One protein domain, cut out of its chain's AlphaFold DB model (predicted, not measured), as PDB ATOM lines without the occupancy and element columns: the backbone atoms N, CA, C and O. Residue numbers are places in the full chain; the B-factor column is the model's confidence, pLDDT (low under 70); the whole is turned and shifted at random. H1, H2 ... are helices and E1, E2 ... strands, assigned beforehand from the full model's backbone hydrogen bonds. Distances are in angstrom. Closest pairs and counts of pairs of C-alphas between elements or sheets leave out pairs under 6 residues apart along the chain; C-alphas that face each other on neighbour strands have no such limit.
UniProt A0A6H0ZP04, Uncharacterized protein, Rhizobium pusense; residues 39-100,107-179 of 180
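This is residues 39 to 100 and 107 to 179 of the 180 residues of an uncharacterized protein of Rhizobium pusense (UniProt A0A6H0ZP04). A twisted sheet of four strands forms a wall at one end of the domain, with the long helix H6 packed slantwise over one of its faces. Beyond H6 stand H1 and H2, a helical hairpin whose H1 packs side by side with H6, and these three helices make a triangle; H3 packs on H2 at the end far from the sheet, the short H5 sits beside E2 just before E1 in the chain, and the short H4 lies close to H5 and H6. The printed part has 135 residues with six named helices and four named strands, in the order H1 H2 H3 H4 H5 E1 E2 E3 H6 E4; the sheet runs E1 E2 E3 E4, all antiparallel, and the class is mixed, helices and strands. The whole is compact, with a radius of gyration of the C-alphas of 14.8 A, and spans 44 by 31 by 29 A.

Start with the sheet at C-alpha 122, (-19.394, -7.252, -12.201), where E1, residues 122 to 125, begins. E2, residues 128 to 134, then runs 19.7 A from first to last C-alpha, and E3, residues 137 to 142, runs 17.0 A. E4, residues 175 to 178, ends at C-alpha 178, (-28.176, -11.689, -3.963). Find C-alpha 146 at (-12.543, -1.535, -6.666); from there H6, residues 146 to 162, runs 24.6 A. Look earlier for H1, residues 49 to 58, which begins at C-alpha 49, (-11.414, -14.005, 8.091), and covers 14.3 A. H2, residues 63 to 73, measures 15.2 A and H3, residues 86 to 93, 10.5 A. H4 is residues 110 to 113, and H5 is residues 115 to 120.

Begin at the hairpin of E1 and E2, where N 122 and O 131 are 2.8 A apart, within hydrogen-bond range. E2 and E3 form the next hairpin, with N 139 and O 132 at 2.8 A, and E1 E2 E3 make a meander, each strand the antiparallel neighbour of the one before. E4 is an edge strand, antiparallel to E3 at 138 degrees between directions, with N 140 and O 176 at 2.8 A. H6 is on one face of this sheet, which makes two layers, a helix over a sheet; its height over the sheet is 8.0 A. It lies over E2 and E3, slantwise to the strands, at 35 degrees to E3 on the local plane; its closest C-alphas to E2 are those of Thr 149 and Ala 130, 5.4 A apart. H5 is on the sheet but over none of its strands, and its Ser 120 comes within 5.2 A of Phe 132 of E2, C-alpha to C-alpha. H5 and H6 only just touch, with 3 pairs of C-alphas within 8 A, the closest those of Val 117 and Ala 157 at 7.4 A. H4 is close to H6 but not clearly touching, with the C-alphas of Met 110 and His 154 7.2 A apart. Moving outward from H6, its residues 148 to 152 alone touch H1, closest at the C-alphas of Ser 148 and Leu 56, 5.5 A, at a shallow tilt of 14 degrees, opposite ways. H1 only grazes the sheet with residues 53 to 58. H1 and H2, the helical hairpin, touch at the C-alphas of Ile 52 and Val 69, 6.8 A, at a shallow tilt of 22 degrees. H2 touches H3 at Arg 67 and Tyr 87, C-alphas 5.7 A apart, at a steep tilt of 69 degrees, only just short of about perpendicular; H3 and H6 are apart. In H1, H2, H3, H5 and H6 every O i to N i+4 pair is within hydrogen-bond range; H4 is too short for such a pair.

Look for the two C-alphas farthest apart at Ser 82 and Gln 179, 44.8 A. Residues 101 to 106 are not printed, and C-alphas 100 and 107 are 10.3 A apart across this cut, which falls between H3 and H4. The links H2 to H3 and H6 to E4, 12 residues each, are long. Mean pLDDT of the printed part is 79.6; 26 residues are under 70, among them residues 93 to 100, 107 to 113 and 164 to 169.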
ATOM      1  N   PRO A  39      -2.713  -4.946  22.077       89.44
ATOM      2  CA  PRO A  39      -2.675  -6.095  22.988       89.44
ATOM      3  C   PRO A  39      -2.874  -7.440  22.278       89.44
ATOM      4  O   PRO A  39      -2.179  -8.405  22.577       89.44
ATOM      5  N   GLU A  40      -3.765  -7.471  21.285       87.94
ATOM      6  CA  GLU A  40      -4.075  -8.647  20.457       87.94
ATOM      7  C   GLU A  40      -2.895  -9.172  19.620       87.94
ATOM      8  O   GLU A  40      -2.948 -10.305  19.141       87.94
ATOM      9  N   PHE A  41      -1.840  -8.362  19.465       88.56
ATOM     10  CA  PHE A  41      -0.652  -8.640  18.659       88.56
ATOM     11  C   PHE A  41       0.654  -8.544  19.460       88.56
ATOM     12  O   PHE A  41       1.733  -8.463  18.878       88.56
ATOM     13  N   GLN A  42       0.587  -8.617  20.798       83.31
ATOM     14  CA  GLN A  42       1.790  -8.778  21.632       83.31
ATOM     15  C   GLN A  42       2.597 -10.028  21.256       83.31
ATOM     16  O   GLN A  42       3.812 -10.072  21.449       83.31
ATOM     17  N   ARG A  43       1.914 -11.043  20.720       87.19
ATOM     18  CA  ARG A  43       2.514 -12.162  20.001       87.19
ATOM     19  C   ARG A  43       1.904 -12.191  18.599       87.19
ATOM     20  O   ARG A  43       0.676 -12.114  18.509       87.19
ATOM     21  N   PRO A  44       2.717 -12.284  17.534       91.06
ATOM     22  CA  PRO A  44       2.196 -12.483  16.192       91.06
ATOM     23  C   PRO A  44       1.287 -13.713  16.143       91.06
ATOM     24  O   PRO A  44       1.520 -14.699  16.842       91.06
ATOM     25  N   ARG A  45       0.219 -13.637  15.352       93.12
ATOM     26  CA  ARG A  45      -0.731 -14.739  15.168       93.12
ATOM     27  C   ARG A  45      -1.369 -14.701  13.793       93.12
ATOM     28  O   ARG A  45      -1.258 -13.723  13.059       93.12
ATOM     29  N   LYS A  46      -2.114 -15.748  13.461       91.69
ATOM     30  CA  LYS A  46      -2.937 -15.763  12.255       91.69
ATOM     31  C   LYS A  46      -4.054 -14.721  12.305       91.69
ATOM     32  O   LYS A  46      -4.743 -14.593  13.320       91.69
ATOM     33  N   LEU A  47      -4.209 -13.996  11.195       92.00
ATOM     34  CA  LEU A  47      -5.379 -13.156  10.944       92.00
ATOM     35  C   LEU A  47      -6.594 -14.046  10.711       92.00
ATOM     36  O   LEU A  47      -6.509 -15.058  10.010       92.00
ATOM     37  N   THR A  48      -7.722 -13.653  11.282       91.25
ATOM     38  CA  THR A  48      -9.002 -14.298  11.020       91.25
ATOM     39  C   THR A  48      -9.618 -13.754   9.733       91.25
ATOM     40  O   THR A  48      -9.205 -12.729   9.186       91.25
ATOM     41  N   TYR A  49     -10.630 -14.463   9.234       90.81
ATOM     42  CA  TYR A  49     -11.414 -14.005   8.091       90.81
ATOM     43  C   TYR A  49     -12.111 -12.664   8.374       90.81
ATOM     44  O   TYR A  49     -12.057 -11.765   7.540       90.81
ATOM     45  N   ASP A  50     -12.704 -12.494   9.556       91.00
ATOM     46  CA  ASP A  50     -13.421 -11.259   9.893       91.00
ATOM     47  C   ASP A  50     -12.475 -10.055   9.923       91.00
ATOM     48  O   ASP A  50     -12.786  -9.007   9.363       91.00
ATOM     49  N   GLU A  51     -11.269 -10.239  10.463       92.19
ATOM     50  CA  GLU A  51     -10.245  -9.195  10.528       92.19
ATOM     51  C   GLU A  51      -9.772  -8.738   9.147       92.19
ATOM     52  O   GLU A  51      -9.571  -7.540   8.924       92.19
ATOM     53  N   ILE A  52      -9.575  -9.668   8.202       92.62
ATOM     54  CA  ILE A  52      -9.163  -9.288   6.847       92.62
ATOM     55  C   ILE A  52     -10.316  -8.639   6.077       92.62
ATOM     56  O   ILE A  52     -10.094  -7.672   5.346       92.62
ATOM     57  N   MET A  53     -11.551  -9.104   6.278       92.38
ATOM     58  CA  MET A  53     -12.735  -8.522   5.644       92.38
ATOM     59  C   MET A  53     -13.030  -7.114   6.168       92.38
ATOM     60  O   MET A  53     -13.353  -6.227   5.374       92.38
ATOM     61  N   GLU A  54     -12.870  -6.876   7.470       92.38
ATOM     62  CA  GLU A  54     -12.942  -5.543   8.074       92.38
ATOM     63  C   GLU A  54     -11.845  -4.632   7.506       92.38
ATOM     64  O   GLU A  54     -12.134  -3.553   6.984       92.38
ATOM     65  N   ALA A  55     -10.592  -5.102   7.480       90.75
ATOM     66  CA  ALA A  55      -9.473  -4.329   6.943       90.75
ATOM     67  C   ALA A  55      -9.677  -3.924   5.470       90.75
ATOM     68  O   ALA A  55      -9.399  -2.775   5.113       90.75
ATOM     69  N   LEU A  56     -10.183  -4.836   4.631       88.81
ATOM     70  CA  LEU A  56     -10.490  -4.581   3.219       88.81
ATOM     71  C   LEU A  56     -11.658  -3.607   3.028       88.81
ATOM     72  O   LEU A  56     -11.652  -2.832   2.069       88.81
ATOM     73  N   SER A  57     -12.633  -3.627   3.936       86.69
ATOM     74  CA  SER A  57     -13.808  -2.754   3.879       86.69
ATOM     75  C   SER A  57     -13.464  -1.323   4.284       86.69
ATOM     76  O   SER A  57     -13.878  -0.370   3.617       86.69
ATOM     77  N   ASP A  58     -12.652  -1.167   5.330       83.50
ATOM     78  CA  ASP A  58     -12.421   0.123   5.977       83.50
ATOM     79  C   ASP A  58     -11.155   0.847   5.541       83.50
ATOM     80  O   ASP A  58     -11.044   2.064   5.738       83.50
ATOM     81  N   THR A  59     -10.213   0.151   4.913       80.50
ATOM     82  CA  THR A  59      -8.913   0.734   4.574       80.50
ATOM     83  C   THR A  59      -8.789   0.963   3.076       80.50
ATOM     84  O   THR A  59      -9.141   0.116   2.255       80.50
ATOM     85  N   SER A  60      -8.258   2.126   2.701       81.06
ATOM     86  CA  SER A  60      -7.841   2.357   1.321       81.06
ATOM     87  C   SER A  60      -6.669   1.440   0.956       81.06
ATOM     88  O   SER A  60      -5.838   1.137   1.820       81.06
ATOM     89  N   PRO A  61      -6.544   1.060  -0.323       82.06
ATOM     90  CA  PRO A  61      -5.383   0.345  -0.817       82.06
ATOM     91  C   PRO A  61      -4.046   0.909  -0.344       82.06
ATOM     92  O   PRO A  61      -3.787   2.109  -0.455       82.06
ATOM     93  N   SER A  62      -3.199   0.036   0.193       82.75
ATOM     94  CA  SER A  62      -1.864   0.393   0.675       82.75
ATOM     95  C   SER A  62      -0.986  -0.844   0.818       82.75
ATOM     96  O   SER A  62      -1.485  -1.951   0.996       82.75
ATOM     97  N   THR A  63       0.327  -0.636   0.836       82.00
ATOM     98  CA  THR A  63       1.331  -1.668   1.127       82.00
ATOM     99  C   THR A  63       1.035  -2.398   2.444       82.00
ATOM    100  O   THR A  63       1.109  -3.621   2.515       82.00
ATOM    101  N   PHE A  64       0.572  -1.664   3.463       87.94
ATOM    102  CA  PHE A  64       0.173  -2.236   4.749       87.94
ATOM    103  C   PHE A  64      -1.002  -3.216   4.618       87.94
ATOM    104  O   PHE A  64      -0.955  -4.314   5.177       87.94
ATOM    105  N   LEU A  65      -2.044  -2.836   3.867       88.00
ATOM    106  CA  LEU A  65      -3.192  -3.704   3.593       88.00
ATOM    107  C   LEU A  65      -2.771  -4.926   2.770       88.00
ATOM    108  O   LEU A  65      -3.188  -6.041   3.073       88.00
ATOM    109  N   ASP A  66      -1.885  -4.741   1.797       85.69
ATOM    110  CA  ASP A  66      -1.369  -5.839   0.980       85.69
ATOM    111  C   ASP A  66      -0.615  -6.861   1.830       85.69
ATOM    112  O   ASP A  66      -0.820  -8.062   1.678       85.69
ATOM    113  N   ARG A  67       0.205  -6.420   2.789       85.88
ATOM    114  CA  ARG A  67       0.870  -7.345   3.717       85.88
ATOM    115  C   ARG A  67      -0.120  -8.111   4.584       85.88
ATOM    116  O   ARG A  67       0.115  -9.288   4.836       85.88
ATOM    117  N   LYS A  68      -1.214  -7.477   5.026       90.19
ATOM    118  CA  LYS A  68      -2.281  -8.171   5.765       90.19
ATOM    119  C   LYS A  68      -2.919  -9.263   4.915       90.19
ATOM    120  O   LYS A  68      -3.052 -10.390   5.383       90.19
ATOM    121  N   VAL A  69      -3.252  -8.950   3.665       88.12
ATOM    122  CA  VAL A  69      -3.796  -9.924   2.708       88.12
ATOM    123  C   VAL A  69      -2.819 -11.085   2.511       88.12
ATOM    124  O   VAL A  69      -3.211 -12.243   2.617       88.12
ATOM    125  N   GLN A  70      -1.533 -10.797   2.302       85.31
ATOM    126  CA  GLN A  70      -0.498 -11.823   2.143       85.31
ATOM    127  C   GLN A  70      -0.331 -12.693   3.393       85.31
ATOM    128  O   GLN A  70      -0.205 -13.910   3.285       85.31
ATOM    129  N   ALA A  71      -0.352 -12.104   4.588       87.00
ATOM    130  CA  ALA A  71      -0.267 -12.854   5.842       87.00
ATOM    131  C   ALA A  71      -1.495 -13.757   6.058       87.00
ATOM    132  O   ALA A  71      -1.360 -14.879   6.549       87.00
ATOM    133  N   TYR A  72      -2.681 -13.291   5.652       88.62
ATOM    134  CA  TYR A  72      -3.913 -14.078   5.685       88.62
ATOM    135  C   TYR A  72      -3.865 -15.270   4.715       88.62
ATOM    136  O   TYR A  72      -4.178 -16.388   5.115       88.62
ATOM    137  N   LEU A  73      -3.447 -15.047   3.462       82.94
ATOM    138  CA  LEU A  73      -3.417 -16.086   2.423       82.94
ATOM    139  C   LEU A  73      -2.256 -17.081   2.579       82.94
ATOM    140  O   LEU A  73      -2.355 -18.223   2.138       82.94
ATOM    141  N   SER A  74      -1.142 -16.655   3.175       80.38
ATOM    142  CA  SER A  74       0.029 -17.507   3.414       80.38
ATOM    143  C   SER A  74      -0.052 -18.229   4.764       80.38
ATOM    144  O   SER A  74      -1.008 -18.086   5.521       80.38
ATOM    145  N   VAL A  75       0.982 -18.998   5.121       77.69
ATOM    146  CA  VAL A  75       1.140 -19.612   6.456       77.69
ATOM    147  C   VAL A  75       1.786 -18.671   7.488       77.69
ATOM    148  O   VAL A  75       2.014 -19.078   8.621       77.69
ATOM    149  N   GLU A  76       1.979 -17.390   7.161       85.50
ATOM    150  CA  GLU A  76       2.674 -16.423   8.026       85.50
ATOM    151  C   GLU A  76       1.792 -15.779   9.102       85.50
ATOM    152  O   GLU A  76       0.577 -15.650   8.958       85.50
ATOM    153  N   GLU A  77       2.421 -15.359  10.195       90.81
ATOM    154  CA  GLU A  77       1.771 -14.649  11.295       90.81
ATOM    155  C   GLU A  77       1.782 -13.130  11.082       90.81
ATOM    156  O   GLU A  77       2.655 -12.560  10.424       90.81
ATOM    157  N   TRP A  78       0.797 -12.468  11.681       92.19
ATOM    158  CA  TRP A  78       0.614 -11.028  11.670       92.19
ATOM    159  C   TRP A  78       0.667 -10.450  13.095       92.19
ATOM    160  O   TRP A  78       0.127 -11.070  14.015       92.19
ATOM    161  N   PRO A  79       1.221  -9.241  13.291       91.62
ATOM    162  CA  PRO A  79       2.012  -8.461  12.343       91.62
ATOM    163  C   PRO A  79       3.382  -9.104  12.091       91.62
ATOM    164  O   PRO A  79       3.920  -9.783  12.966       91.62
ATOM    165  N   PRO A  80       3.974  -8.888  10.906       86.44
ATOM    166  CA  PRO A  80       5.252  -9.488  10.568       86.44
ATOM    167  C   PRO A  80       6.363  -8.956  11.474       86.44
ATOM    168  O   PRO A  80       6.449  -7.755  11.750       86.44
ATOM    169  N   THR A  81       7.225  -9.866  11.919       84.19
ATOM    170  CA  THR A  81       8.408  -9.572  12.743       84.19
ATOM    171  C   THR A  81       9.693  -9.495  11.926       84.19
ATOM    172  O   THR A  81      10.673  -8.916  12.389       84.19
ATOM    173  N   SER A  82       9.694 -10.042  10.707       78.94
ATOM    174  CA  SER A  82      10.822 -10.002   9.781       78.94
ATOM    175  C   SER A  82      10.474  -9.233   8.505       78.94
ATOM    176  O   SER A  82       9.309  -9.014   8.171       78.94
ATOM    177  N   MET A  83      11.519  -8.837   7.781       69.44
ATOM    178  CA  MET A  83      11.423  -8.245   6.442       69.44
ATOM    179  C   MET A  83      11.546  -9.302   5.329       69.44
ATOM    180  O   MET A  83      11.650  -8.946   4.162       69.44
ATOM    181  N   ASP A  84      11.526 -10.594   5.668       72.69
ATOM    182  CA  ASP A  84      11.511 -11.710   4.709       72.69
ATOM    183  C   ASP A  84      10.162 -12.437   4.781       72.69
ATOM    184  O   ASP A  84      10.042 -13.598   5.173       72.69
ATOM    185  N   THR A  85       9.111 -11.681   4.483       74.62
ATOM    186  CA  THR A  85       7.737 -12.182   4.430       74.62
ATOM    187  C   THR A  85       7.368 -12.571   3.010       74.62
ATOM    188  O   THR A  85       7.994 -12.140   2.037       74.62
ATOM    189  N   SER A  86       6.284 -13.324   2.872       73.44
ATOM    190  CA  SER A  86       5.701 -13.693   1.583       73.44
ATOM    191  C   SER A  86       5.408 -12.454   0.744       73.44
ATOM    192  O   SER A  86       5.694 -12.454  -0.447       73.44
ATOM    193  N   TYR A  87       4.982 -11.350   1.371       78.06
ATOM    194  CA  TYR A  87       4.851 -10.059   0.692       78.06
ATOM    195  C   TYR A  87       6.162  -9.604   0.029       78.06
ATOM    196  O   TYR A  87       6.155  -9.216  -1.135       78.06
ATOM    197  N   HIS A  88       7.289  -9.645   0.747       75.88
ATOM    198  CA  HIS A  88       8.577  -9.192   0.218       75.88
ATOM    199  C   HIS A  88       9.099 -10.091  -0.899       75.88
ATOM    200  O   HIS A  88       9.624  -9.578  -1.886       75.88
ATOM    201  N   ARG A  89       8.917 -11.409  -0.769       73.38
ATOM    202  CA  ARG A  89       9.273 -12.367  -1.821       73.38
ATOM    203  C   ARG A  89       8.459 -12.132  -3.091       73.38
ATOM    204  O   ARG A  89       9.054 -12.016  -4.156       73.38
ATOM    205  N   VAL A  90       7.140 -11.973  -2.964       69.44
ATOM    206  CA  VAL A  90       6.231 -11.674  -4.088       69.44
ATOM    207  C   VAL A  90       6.574 -10.326  -4.731       69.44
ATOM    208  O   VAL A  90       6.704 -10.226  -5.948       69.44
ATOM    209  N   ALA A  91       6.807  -9.289  -3.923       72.31
ATOM    210  CA  ALA A  91       7.183  -7.974  -4.433       72.31
ATOM    211  C   ALA A  91       8.536  -7.982  -5.173       72.31
ATOM    212  O   ALA A  91       8.722  -7.207  -6.110       72.31
ATOM    213  N   ALA A  92       9.485  -8.827  -4.749       70.50
ATOM    214  CA  ALA A  92      10.812  -8.938  -5.351       70.50
ATOM    215  C   ALA A  92      10.843  -9.826  -6.603       70.50
ATOM    216  O   ALA A  92      11.572  -9.509  -7.542       70.50
ATOM    217  N   SER A  93      10.071 -10.919  -6.630       66.56
ATOM    218  CA  SER A  93       9.997 -11.812  -7.793       66.56
ATOM    219  C   SER A  93       9.311 -11.147  -8.984       66.56
ATOM    220  O   SER A  93       9.548 -11.541 -10.125       66.56
ATOM    221  N   GLY A  94       8.474 -10.134  -8.734       54.56
ATOM    222  CA  GLY A  94       7.698  -9.480  -9.783       54.56
ATOM    223  C   GLY A  94       6.672 -10.413 -10.422       54.56
ATOM    224  O   GLY A  94       6.107 -10.061 -11.457       54.56
ATOM    225  N   GLU A  95       6.422 -11.583  -9.817       54.22
ATOM    226  CA  GLU A  95       5.230 -12.366 -10.110       54.22
ATOM    227  C   GLU A  95       4.044 -11.443  -9.839       54.22
ATOM    228  O   GLU A  95       3.865 -10.980  -8.712       54.22
ATOM    229  N   ASP A  96       3.333 -11.086 -10.917       47.06
ATOM    230  CA  ASP A  96       2.216 -10.139 -10.950       47.06
ATOM    231  C   ASP A  96       1.473 -10.149  -9.615       47.06
ATOM    232  O   ASP A  96       0.953 -11.195  -9.238       47.06
ATOM    233  N   ASN A  97       1.474  -9.012  -8.900       49.25
ATOM    234  CA  ASN A  97       1.017  -8.844  -7.514       49.25
ATOM    235  C   ASN A  97      -0.451  -9.281  -7.315       49.25
ATOM    236  O   ASN A  97      -1.354  -8.463  -7.137       49.25
ATOM    237  N   ALA A  98      -0.672 -10.591  -7.324       48.59
ATOM    238  CA  ALA A  98      -1.946 -11.295  -7.379       48.59
ATOM    239  C   ALA A  98      -2.883 -10.933  -6.244       48.59
ATOM    240  O   ALA A  98      -4.099 -11.059  -6.363       48.59
ATOM    241  N   TRP A  99      -2.288 -10.510  -5.135       59.84
ATOM    242  CA  TRP A  99      -2.990 -10.252  -3.899       59.84
ATOM    243  C   TRP A  99      -2.666  -8.870  -3.332       59.84
ATOM    244  O   TRP A  99      -2.624  -8.673  -2.121       59.84
ATOM    245  N   SER A 100      -2.413  -7.908  -4.224       61.53
ATOM    246  CA  SER A 100      -2.259  -6.500  -3.876       61.53
ATOM    247  C   SER A 100      -3.537  -5.728  -4.179       61.53
ATOM    248  O   SER A 100      -4.132  -5.836  -5.247       61.53
ATOM    249  N   SER A 107      -4.879  -8.143 -12.572       44.38
ATOM    250  CA  SER A 107      -5.844  -9.062 -13.206       44.38
ATOM    251  C   SER A 107      -5.372 -10.505 -13.409       44.38
ATOM    252  O   SER A 107      -6.218 -11.386 -13.491       44.38
ATOM    253  N   LYS A 108      -4.069 -10.819 -13.450       40.94
ATOM    254  CA  LYS A 108      -3.639 -12.102 -14.048       40.94
ATOM    255  C   LYS A 108      -3.627 -13.335 -13.136       40.94
ATOM    256  O   LYS A 108      -3.980 -14.410 -13.606       40.94
ATOM    257  N   LEU A 109      -3.268 -13.224 -11.855       46.94
ATOM    258  CA  LEU A 109      -3.152 -14.403 -10.971       46.94
ATOM    259  C   LEU A 109      -4.449 -14.743 -10.224       46.94
ATOM    260  O   LEU A 109      -4.767 -15.918 -10.051       46.94
ATOM    261  N   MET A 110      -5.252 -13.736  -9.870       51.50
ATOM    262  CA  MET A 110      -6.603 -13.937  -9.340       51.50
ATOM    263  C   MET A 110      -7.439 -14.861 -10.248       51.50
ATOM    264  O   MET A 110      -8.143 -15.744  -9.750       51.50
ATOM    265  N   MET A 111      -7.298 -14.696 -11.573       48.47
ATOM    266  CA  MET A 111      -7.970 -15.485 -12.612       48.47
ATOM    267  C   MET A 111      -7.695 -16.988 -12.540       48.47
ATOM    268  O   MET A 111      -8.568 -17.774 -12.905       48.47
ATOM    269  N   VAL A 112      -6.527 -17.396 -12.037       49.25
ATOM    270  CA  VAL A 112      -6.125 -18.809 -11.982       49.25
ATOM    271  C   VAL A 112      -6.827 -19.546 -10.837       49.25
ATOM    272  O   VAL A 112      -7.191 -20.709 -10.991       49.25
ATOM    273  N   SER A 113      -7.073 -18.879  -9.705       56.47
ATOM    274  CA  SER A 113      -7.666 -19.527  -8.525       56.47
ATOM    275  C   SER A 113      -9.189 -19.702  -8.616       56.47
ATOM    276  O   SER A 113      -9.718 -20.679  -8.082       56.47
ATOM    277  N   HIS A 114      -9.905 -18.794  -9.294       71.50
ATOM    278  CA  HIS A 114     -11.379 -18.810  -9.368       71.50
ATOM    279  C   HIS A 114     -11.930 -18.372 -10.741       71.50
ATOM    280  O   HIS A 114     -12.575 -17.327 -10.840       71.50
ATOM    281  N   PRO A 115     -11.683 -19.126 -11.826       69.19
ATOM    282  CA  PRO A 115     -12.033 -18.699 -13.185       69.19
ATOM    283  C   PRO A 115     -13.531 -18.401 -13.388       69.19
ATOM    284  O   PRO A 115     -13.884 -17.460 -14.091       69.19
ATOM    285  N   ASP A 116     -14.412 -19.152 -12.735       72.06
ATOM    286  CA  ASP A 116     -15.871 -18.974 -12.716       72.06
ATOM    287  C   ASP A 116     -16.324 -17.679 -12.017       72.06
ATOM    288  O   ASP A 116     -17.242 -16.995 -12.480       72.06
ATOM    289  N   VAL A 117     -15.639 -17.294 -10.938       78.19
ATOM    290  CA  VAL A 117     -15.890 -16.027 -10.233       78.19
ATOM    291  C   VAL A 117     -15.551 -14.852 -11.142       78.19
ATOM    292  O   VAL A 117     -16.330 -13.911 -11.243       78.19
ATOM    293  N   TRP A 118     -14.431 -14.913 -11.865       75.44
ATOM    294  CA  TRP A 118     -14.025 -13.822 -12.761       75.44
ATOM    295  C   TRP A 118     -14.887 -13.709 -14.008       75.44
ATOM    296  O   TRP A 118     -15.140 -12.597 -14.462       75.44
ATOM    297  N   GLN A 119     -15.383 -14.829 -14.536       77.94
ATOM    298  CA  GLN A 119     -16.333 -14.814 -15.651       77.94
ATOM    299  C   GLN A 119     -17.663 -14.146 -15.281       77.94
ATOM    300  O   GLN A 119     -18.318 -13.562 -16.143       77.94
ATOM    301  N   SER A 120     -18.064 -14.226 -14.011       82.12
ATOM    302  CA  SER A 120     -19.319 -13.657 -13.511       82.12
ATOM    303  C   SER A 120     -19.157 -12.295 -12.825       82.12
ATOM    304  O   SER A 120     -20.165 -11.644 -12.534       82.12
ATOM    305  N   LEU A 121     -17.922 -11.846 -12.580       84.25
ATOM    306  CA  LEU A 121     -17.649 -10.632 -11.821       84.25
ATOM    307  C   LEU A 121     -18.169  -9.382 -12.539       84.25
ATOM    308  O   LEU A 121     -17.789  -9.068 -13.668       84.25
ATOM    309  N   ARG A 122     -18.968  -8.598 -11.820       84.12
ATOM    310  CA  ARG A 122     -19.394  -7.252 -12.201       84.12
ATOM    311  C   ARG A 122     -18.915  -6.256 -11.157       84.12
ATOM    312  O   ARG A 122     -19.267  -6.376  -9.985       84.12
ATOM    313  N   LEU A 123     -18.115  -5.287 -11.595       83.25
ATOM    314  CA  LEU A 123     -17.626  -4.194 -10.758       83.25
ATOM    315  C   LEU A 123     -18.454  -2.935 -10.992       83.25
ATOM    316  O   LEU A 123     -18.574  -2.458 -12.120       83.25
ATOM    317  N   GLU A 124     -18.978  -2.378  -9.909       84.38
ATOM    318  CA  GLU A 124     -19.650  -1.083  -9.890       84.38
ATOM    319  C   GLU A 124     -18.725  -0.070  -9.210       84.38
ATOM    320  O   GLU A 124     -18.208  -0.323  -8.123       84.38
ATOM    321  N   PHE A 125     -18.501   1.080  -9.852       79.44
ATOM    322  CA  PHE A 125     -17.553   2.106  -9.389       79.44
ATOM    323  C   PHE A 125     -18.215   3.230  -8.569       79.44
ATOM    324  O   PHE A 125     -17.568   4.221  -8.238       79.44
ATOM    325  N   GLY A 126     -19.489   3.076  -8.195       62.09
ATOM    326  CA  GLY A 126     -20.174   4.018  -7.316       62.09
ATOM    327  C   GLY A 126     -21.420   3.425  -6.662       62.09
ATOM    328  O   GLY A 126     -22.370   3.117  -7.377       62.09
ATOM    329  N   PRO A 127     -21.477   3.329  -5.317       81.62
ATOM    330  CA  PRO A 127     -20.363   2.967  -4.413       81.62
ATOM    331  C   PRO A 127     -19.598   1.722  -4.908       81.62
ATOM    332  O   PRO A 127     -20.149   0.955  -5.689       81.62
ATOM    333  N   TYR A 128     -18.354   1.490  -4.462       83.19
ATOM    334  CA  TYR A 128     -17.583   0.331  -4.942       83.19
ATOM    335  C   TYR A 128     -18.211  -0.988  -4.493       83.19
ATOM    336  O   TYR A 128     -18.321  -1.266  -3.291       83.19
ATOM    337  N   ARG A 129     -18.616  -1.802  -5.468       88.69
ATOM    338  CA  ARG A 129     -19.209  -3.123  -5.248       88.69
ATOM    339  C   ARG A 129     -18.660  -4.117  -6.255       88.69
ATOM    340  O   ARG A 129     -18.442  -3.769  -7.413       88.69
ATOM    341  N   ALA A 130     -18.497  -5.357  -5.813       89.31
ATOM    342  CA  ALA A 130     -18.273  -6.488  -6.699       89.31
ATOM    343  C   ALA A 130     -19.405  -7.493  -6.514       89.31
ATOM    344  O   ALA A 130     -19.653  -7.947  -5.397       89.31
ATOM    345  N   THR A 131     -20.075  -7.831  -7.609       90.69
ATOM    346  CA  THR A 131     -21.074  -8.899  -7.662       90.69
ATOM    347  C   THR A 131     -20.473 -10.065  -8.434       90.69
ATOM    348  O   THR A 131     -19.911  -9.847  -9.502       90.69
ATOM    349  N   PHE A 132     -20.556 -11.282  -7.911       90.94
ATOM    350  CA  PHE A 132     -19.986 -12.479  -8.536       90.94
ATOM    351  C   PHE A 132     -20.803 -13.717  -8.188       90.94
ATOM    352  O   PHE A 132     -21.545 -13.727  -7.205       90.94
ATOM    353  N   SER A 133     -20.643 -14.773  -8.977       89.19
ATOM    354  CA  SER A 133     -21.292 -16.056  -8.743       89.19
ATOM    355  C   SER A 133     -20.260 -17.129  -8.409       89.19
ATOM    356  O   SER A 133     -19.206 -17.212  -9.036       89.19
ATOM    357  N   VAL A 134     -20.575 -17.962  -7.419       87.56
ATOM    358  CA  VAL A 134     -19.796 -19.150  -7.043       87.56
ATOM    359  C   VAL A 134     -20.761 -20.234  -6.574       87.56
ATOM    360  O   VAL A 134     -21.741 -19.943  -5.884       87.56
ATOM    361  N   ASP A 135     -20.529 -21.475  -7.007       83.12
ATOM    362  CA  ASP A 135     -21.359 -22.645  -6.682       83.12
ATOM    363  C   ASP A 135     -22.875 -22.415  -6.894       83.12
ATOM    364  O   ASP A 135     -23.718 -22.815  -6.093       83.12
ATOM    365  N   GLY A 136     -23.236 -21.727  -7.986       82.44
ATOM    366  CA  GLY A 136     -24.629 -21.476  -8.382       82.44
ATOM    367  C   GLY A 136     -25.364 -20.398  -7.575       82.44
ATOM    368  O   GLY A 136     -26.538 -20.144  -7.833       82.44
ATOM    369  N   SER A 137     -24.700 -19.745  -6.620       87.88
ATOM    370  CA  SER A 137     -25.236 -18.602  -5.872       87.88
ATOM    371  C   SER A 137     -24.541 -17.305  -6.281       87.88
ATOM    372  O   SER A 137     -23.353 -17.308  -6.595       87.88
ATOM    373  N   THR A 138     -25.271 -16.191  -6.240       90.75
ATOM    374  CA  THR A 138     -24.728 -14.853  -6.505       90.75
ATOM    375  C   THR A 138     -24.503 -14.111  -5.194       90.75
ATOM    376  O   THR A 138     -25.367 -14.093  -4.316       90.75
ATOM    377  N   PHE A 139     -23.341 -13.481  -5.063       91.69
ATOM    378  CA  PHE A 139     -22.927 -12.719  -3.894       91.69
ATOM    379  C   PHE A 139     -22.495 -11.316  -4.299       91.69
ATOM    380  O   PHE A 139     -22.032 -11.084  -5.414       91.69
ATOM    381  N   GLN A 140     -22.630 -10.382  -3.366       92.94
ATOM    382  CA  GLN A 140     -22.173  -9.011  -3.492       92.94
ATOM    383  C   GLN A 140     -21.300  -8.646  -2.292       92.94
ATOM    384  O   GLN A 140     -21.689  -8.866  -1.147       92.94
ATOM    385  N   VAL A 141     -20.153  -8.029  -2.566       91.62
ATOM    386  CA  VAL A 141     -19.243  -7.457  -1.564       91.62
ATOM    387  C   VAL A 141     -19.071  -5.962  -1.789       91.62
ATOM    388  O   VAL A 141     -19.212  -5.469  -2.914       91.62
ATOM    389  N   ARG A 142     -18.777  -5.225  -0.714       90.75
ATOM    390  CA  ARG A 142     -18.624  -3.763  -0.734       90.75
ATOM    391  C   ARG A 142     -17.363  -3.348   0.010       90.75
ATOM    392  O   ARG A 142     -17.070  -3.899   1.061       90.75
ATOM    393  N   ALA A 143     -16.656  -2.359  -0.527       86.12
ATOM    394  CA  ALA A 143     -15.445  -1.812   0.079       86.12
ATOM    395  C   ALA A 143     -15.233  -0.349  -0.327       86.12
ATOM    396  O   ALA A 143     -16.007   0.218  -1.100       86.12
ATOM    397  N   LYS A 144     -14.152   0.272   0.154       83.88
ATOM    398  CA  LYS A 144     -13.767   1.646  -0.223       83.88
ATOM    399  C   LYS A 144     -13.088   1.770  -1.590       83.88
ATOM    400  O   LYS A 144     -12.864   2.892  -2.040       83.88
ATOM    401  N   SER A 145     -12.742   0.661  -2.246       82.81
ATOM    402  CA  SER A 145     -12.096   0.672  -3.564       82.81
ATOM    403  C   SER A 145     -12.452  -0.553  -4.406       82.81
ATOM    404  O   SER A 145     -12.758  -1.614  -3.861       82.81
ATOM    405  N   ALA A 146     -12.344  -0.425  -5.734       79.50
ATOM    406  CA  ALA A 146     -12.543  -1.535  -6.666       79.50
ATOM    407  C   ALA A 146     -11.565  -2.699  -6.405       79.50
ATOM    408  O   ALA A 146     -11.969  -3.862  -6.391       79.50
ATOM    409  N   ALA A 147     -10.298  -2.387  -6.115       78.88
ATOM    410  CA  ALA A 147      -9.282  -3.390  -5.803       78.88
ATOM    411  C   ALA A 147      -9.618  -4.163  -4.516       78.88
ATOM    412  O   ALA A 147      -9.544  -5.391  -4.490       78.88
ATOM    413  N   SER A 148     -10.080  -3.462  -3.475       83.62
ATOM    414  CA  SER A 148     -10.550  -4.099  -2.241       83.62
ATOM    415  C   SER A 148     -11.766  -4.991  -2.497       83.62
ATOM    416  O   SER A 148     -11.802  -6.113  -2.006       83.62
ATOM    417  N   THR A 149     -12.738  -4.549  -3.308       86.06
ATOM    418  CA  THR A 149     -13.906  -5.386  -3.637       86.06
ATOM    419  C   THR A 149     -13.538  -6.640  -4.429       86.06
ATOM    420  O   THR A 149     -14.099  -7.701  -4.170       86.06
ATOM    421  N   MET A 150     -12.566  -6.560  -5.345       84.81
ATOM    422  CA  MET A 150     -12.048  -7.733  -6.062       84.81
ATOM    423  C   MET A 150     -11.353  -8.714  -5.112       84.81
ATOM    424  O   MET A 150     -11.583  -9.919  -5.191       84.81
ATOM    425  N   MET A 151     -10.545  -8.200  -4.179       85.12
ATOM    426  CA  MET A 151      -9.884  -9.021  -3.164       85.12
ATOM    427  C   MET A 151     -10.895  -9.717  -2.244       85.12
ATOM    428  O   MET A 151     -10.776 -10.911  -1.980       85.12
ATOM    429  N   MET A 152     -11.928  -9.001  -1.797       89.00
ATOM    430  CA  MET A 152     -13.003  -9.589  -0.994       89.00
ATOM    431  C   MET A 152     -13.741 -10.687  -1.763       89.00
ATOM    432  O   MET A 152     -13.986 -11.747  -1.200       89.00
ATOM    433  N   ALA A 153     -14.045 -10.482  -3.048       88.81
ATOM    434  CA  ALA A 153     -14.676 -11.510  -3.878       88.81
ATOM    435  C   ALA A 153     -13.820 -12.787  -3.965       88.81
ATOM    436  O   ALA A 153     -14.343 -13.891  -3.813       88.81
ATOM    437  N   HIS A 154     -12.502 -12.639  -4.129       86.50
ATOM    438  CA  HIS A 154     -11.552 -13.755  -4.109       86.50
ATOM    439  C   HIS A 154     -11.570 -14.509  -2.768       86.50
ATOM    440  O   HIS A 154     -11.767 -15.724  -2.749       86.50
ATOM    441  N   ILE A 155     -11.427 -13.797  -1.644       88.06
ATOM    442  CA  ILE A 155     -11.399 -14.403  -0.301       88.06
ATOM    443  C   ILE A 155     -12.728 -15.105   0.024       88.06
ATOM    444  O   ILE A 155     -12.729 -16.226   0.536       88.06
ATOM    445  N   VAL A 156     -13.865 -14.485  -0.310       90.12
ATOM    446  CA  VAL A 156     -15.201 -15.065  -0.099       90.12
ATOM    447  C   VAL A 156     -15.382 -16.342  -0.919       90.12
ATOM    448  O   VAL A 156     -15.844 -17.349  -0.385       90.12
ATOM    449  N   ALA A 157     -14.981 -16.339  -2.193       87.88
ATOM    450  CA  ALA A 157     -15.054 -17.529  -3.037       87.88
ATOM    451  C   ALA A 157     -14.196 -18.682  -2.497       87.88
ATOM    452  O   ALA A 157     -14.652 -19.829  -2.465       87.88
ATOM    453  N   GLY A 158     -12.982 -18.383  -2.022       85.69
ATOM    454  CA  GLY A 158     -12.126 -19.353  -1.341       85.69
ATOM    455  C   GLY A 158     -12.809 -19.948  -0.109       85.69
ATOM    456  O   GLY A 158     -12.901 -21.169   0.018       85.69
ATOM    457  N   ARG A 159     -13.365 -19.099   0.766       87.00
ATOM    458  CA  ARG A 159     -14.063 -19.540   1.984       87.00
ATOM    459  C   ARG A 159     -15.249 -20.452   1.678       87.00
ATOM    460  O   ARG A 159     -15.350 -21.513   2.285       87.00
ATOM    461  N   ILE A 160     -16.099 -20.092   0.716       86.94
ATOM    462  CA  ILE A 160     -17.257 -20.913   0.319       86.94
ATOM    463  C   ILE A 160     -16.813 -22.310  -0.130       86.94
ATOM    464  O   ILE A 160     -17.383 -23.310   0.300       86.94
ATOM    465  N   ARG A 161     -15.757 -22.397  -0.942       79.81
ATOM    466  CA  ARG A 161     -15.259 -23.680  -1.456       79.81
ATOM    467  C   ARG A 161     -14.593 -24.541  -0.390       79.81
ATOM    468  O   ARG A 161     -14.789 -25.754  -0.390       79.81
ATOM    469  N   HIS A 162     -13.817 -23.940   0.510       79.56
ATOM    470  CA  HIS A 162     -13.151 -24.673   1.590       79.56
ATOM    471  C   HIS A 162     -14.124 -25.124   2.692       79.56
ATOM    472  O   HIS A 162     -13.881 -26.151   3.319       79.56
ATOM    473  N   HIS A 163     -15.251 -24.426   2.866       73.81
ATOM    474  CA  HIS A 163     -16.309 -24.761   3.828       73.81
ATOM    475  C   HIS A 163     -17.575 -25.328   3.163       73.81
ATOM    476  O   HIS A 163     -18.665 -25.241   3.718       73.81
ATOM    477  N   ARG A 164     -17.453 -25.954   1.983       59.19
ATOM    478  CA  ARG A 164     -18.592 -26.447   1.180       59.19
ATOM    479  C   ARG A 164     -19.525 -27.430   1.912       59.19
ATOM    480  O   ARG A 164     -20.665 -27.608   1.497       59.19
ATOM    481  N   ASN A 165     -19.049 -28.065   2.984       59.25
ATOM    482  CA  ASN A 165     -19.829 -29.002   3.800       59.25
ATOM    483  C   ASN A 165     -20.635 -28.323   4.925       59.25
ATOM    484  O   ASN A 165     -21.432 -28.989   5.585       59.25
ATOM    485  N   GLU A 166     -20.444 -27.026   5.165       63.44
ATOM    486  CA  GLU A 166     -21.262 -26.251   6.098       63.44
ATOM    487  C   GLU A 166     -22.518 -25.743   5.377       63.44
ATOM    488  O   GLU A 166     -22.442 -25.192   4.280       63.44
ATOM    489  N   ALA A 167     -23.694 -25.918   5.992       54.53
ATOM    490  CA  ALA A 167     -24.986 -25.584   5.378       54.53
ATOM    491  C   ALA A 167     -25.111 -24.100   4.967       54.53
ATOM    492  O   ALA A 167     -25.885 -23.768   4.069       54.53
ATOM    493  N   SER A 168     -24.347 -23.214   5.611       64.12
ATOM    494  CA  SER A 168     -24.109 -21.837   5.181       64.12
ATOM    495  C   SER A 168     -22.877 -21.315   5.926       64.12
ATOM    496  O   SER A 168     -23.006 -21.022   7.116       64.12
ATOM    497  N   PRO A 169     -21.697 -21.196   5.291       68.62
ATOM    498  CA  PRO A 169     -20.544 -20.596   5.953       68.62
ATOM    499  C   PRO A 169     -20.883 -19.158   6.360       68.62
ATOM    500  O   PRO A 169     -21.520 -18.431   5.595       68.62
ATOM    501  N   ASP A 170     -20.471 -18.738   7.556       80.00
ATOM    502  CA  ASP A 170     -20.595 -17.337   7.960       80.00
ATOM    503  C   ASP A 170     -19.634 -16.490   7.115       80.00
ATOM    504  O   ASP A 170     -18.411 -16.695   7.143       80.00
ATOM    505  N   LEU A 171     -20.202 -15.586   6.316       86.19
ATOM    506  CA  LEU A 171     -19.478 -14.708   5.394       86.19
ATOM    507  C   LEU A 171     -19.315 -13.287   5.946       86.19
ATOM    508  O   LEU A 171     -18.619 -12.484   5.317       86.19
ATOM    509  N   GLY A 172     -19.895 -12.986   7.109       84.12
ATOM    510  CA  GLY A 172     -19.829 -11.675   7.740       84.12
ATOM    511  C   GLY A 172     -20.730 -10.607   7.091       84.12
ATOM    512  O   GLY A 172     -21.328 -10.812   6.033       84.12
ATOM    513  N   PRO A 173     -20.825  -9.416   7.711       84.12
ATOM    514  CA  PRO A 173     -21.815  -8.387   7.366       84.12
ATOM    515  C   PRO A 173     -21.548  -7.664   6.037       84.12
ATOM    516  O   PRO A 173     -22.445  -7.036   5.477       84.12
ATOM    517  N   ASN A 174     -20.320  -7.746   5.517       83.81
ATOM    518  CA  ASN A 174     -19.917  -7.072   4.279       83.81
ATOM    519  C   ASN A 174     -20.197  -7.902   3.015       83.81
ATOM    520  O   ASN A 174     -19.850  -7.479   1.909       83.81
ATOM    521  N   VAL A 175     -20.821  -9.071   3.178       89.25
ATOM    522  CA  VAL A 175     -21.162  -9.999   2.102       89.25
ATOM    523  C   VAL A 175     -22.668 -10.219   2.104       89.25
ATOM    524  O   VAL A 175     -23.246 -10.664   3.089       89.25
ATOM    525  N   ALA A 176     -23.316  -9.923   0.983       90.00
ATOM    526  CA  ALA A 176     -24.740 -10.163   0.801       90.00
ATOM    527  C   ALA A 176     -24.950 -11.238  -0.264       90.00
ATOM    528  O   ALA A 176     -24.430 -11.126  -1.374       90.00
ATOM    529  N   LYS A 177     -25.751 -12.259   0.046       87.50
ATOM    530  CA  LYS A 177     -26.278 -13.158  -0.983       87.50
ATOM    531  C   LYS A 177     -27.360 -12.412  -1.761       87.50
ATOM    532  O   LYS A 177     -28.319 -11.921  -1.169       87.50
ATOM    533  N   VAL A 178     -27.198 -12.316  -3.073       85.50
ATOM    534  CA  VAL A 178     -28.176 -11.689  -3.963       85.50
ATOM    535  C   VAL A 178     -29.132 -12.788  -4.415       85.50
ATOM    536  O   VAL A 178     -28.703 -13.767  -5.027       85.50
ATOM    537  N   GLN A 179     -30.411 -12.676  -4.055       67.50
ATOM    538  CA  GLN A 179     -31.445 -13.532  -4.637       67.50
ATOM    539  C   GLN A 179     -31.656 -13.098  -6.091       67.50
ATOM    540  O   GLN A 179     -31.783 -11.902  -6.354       67.50
TER     541      GLN A 179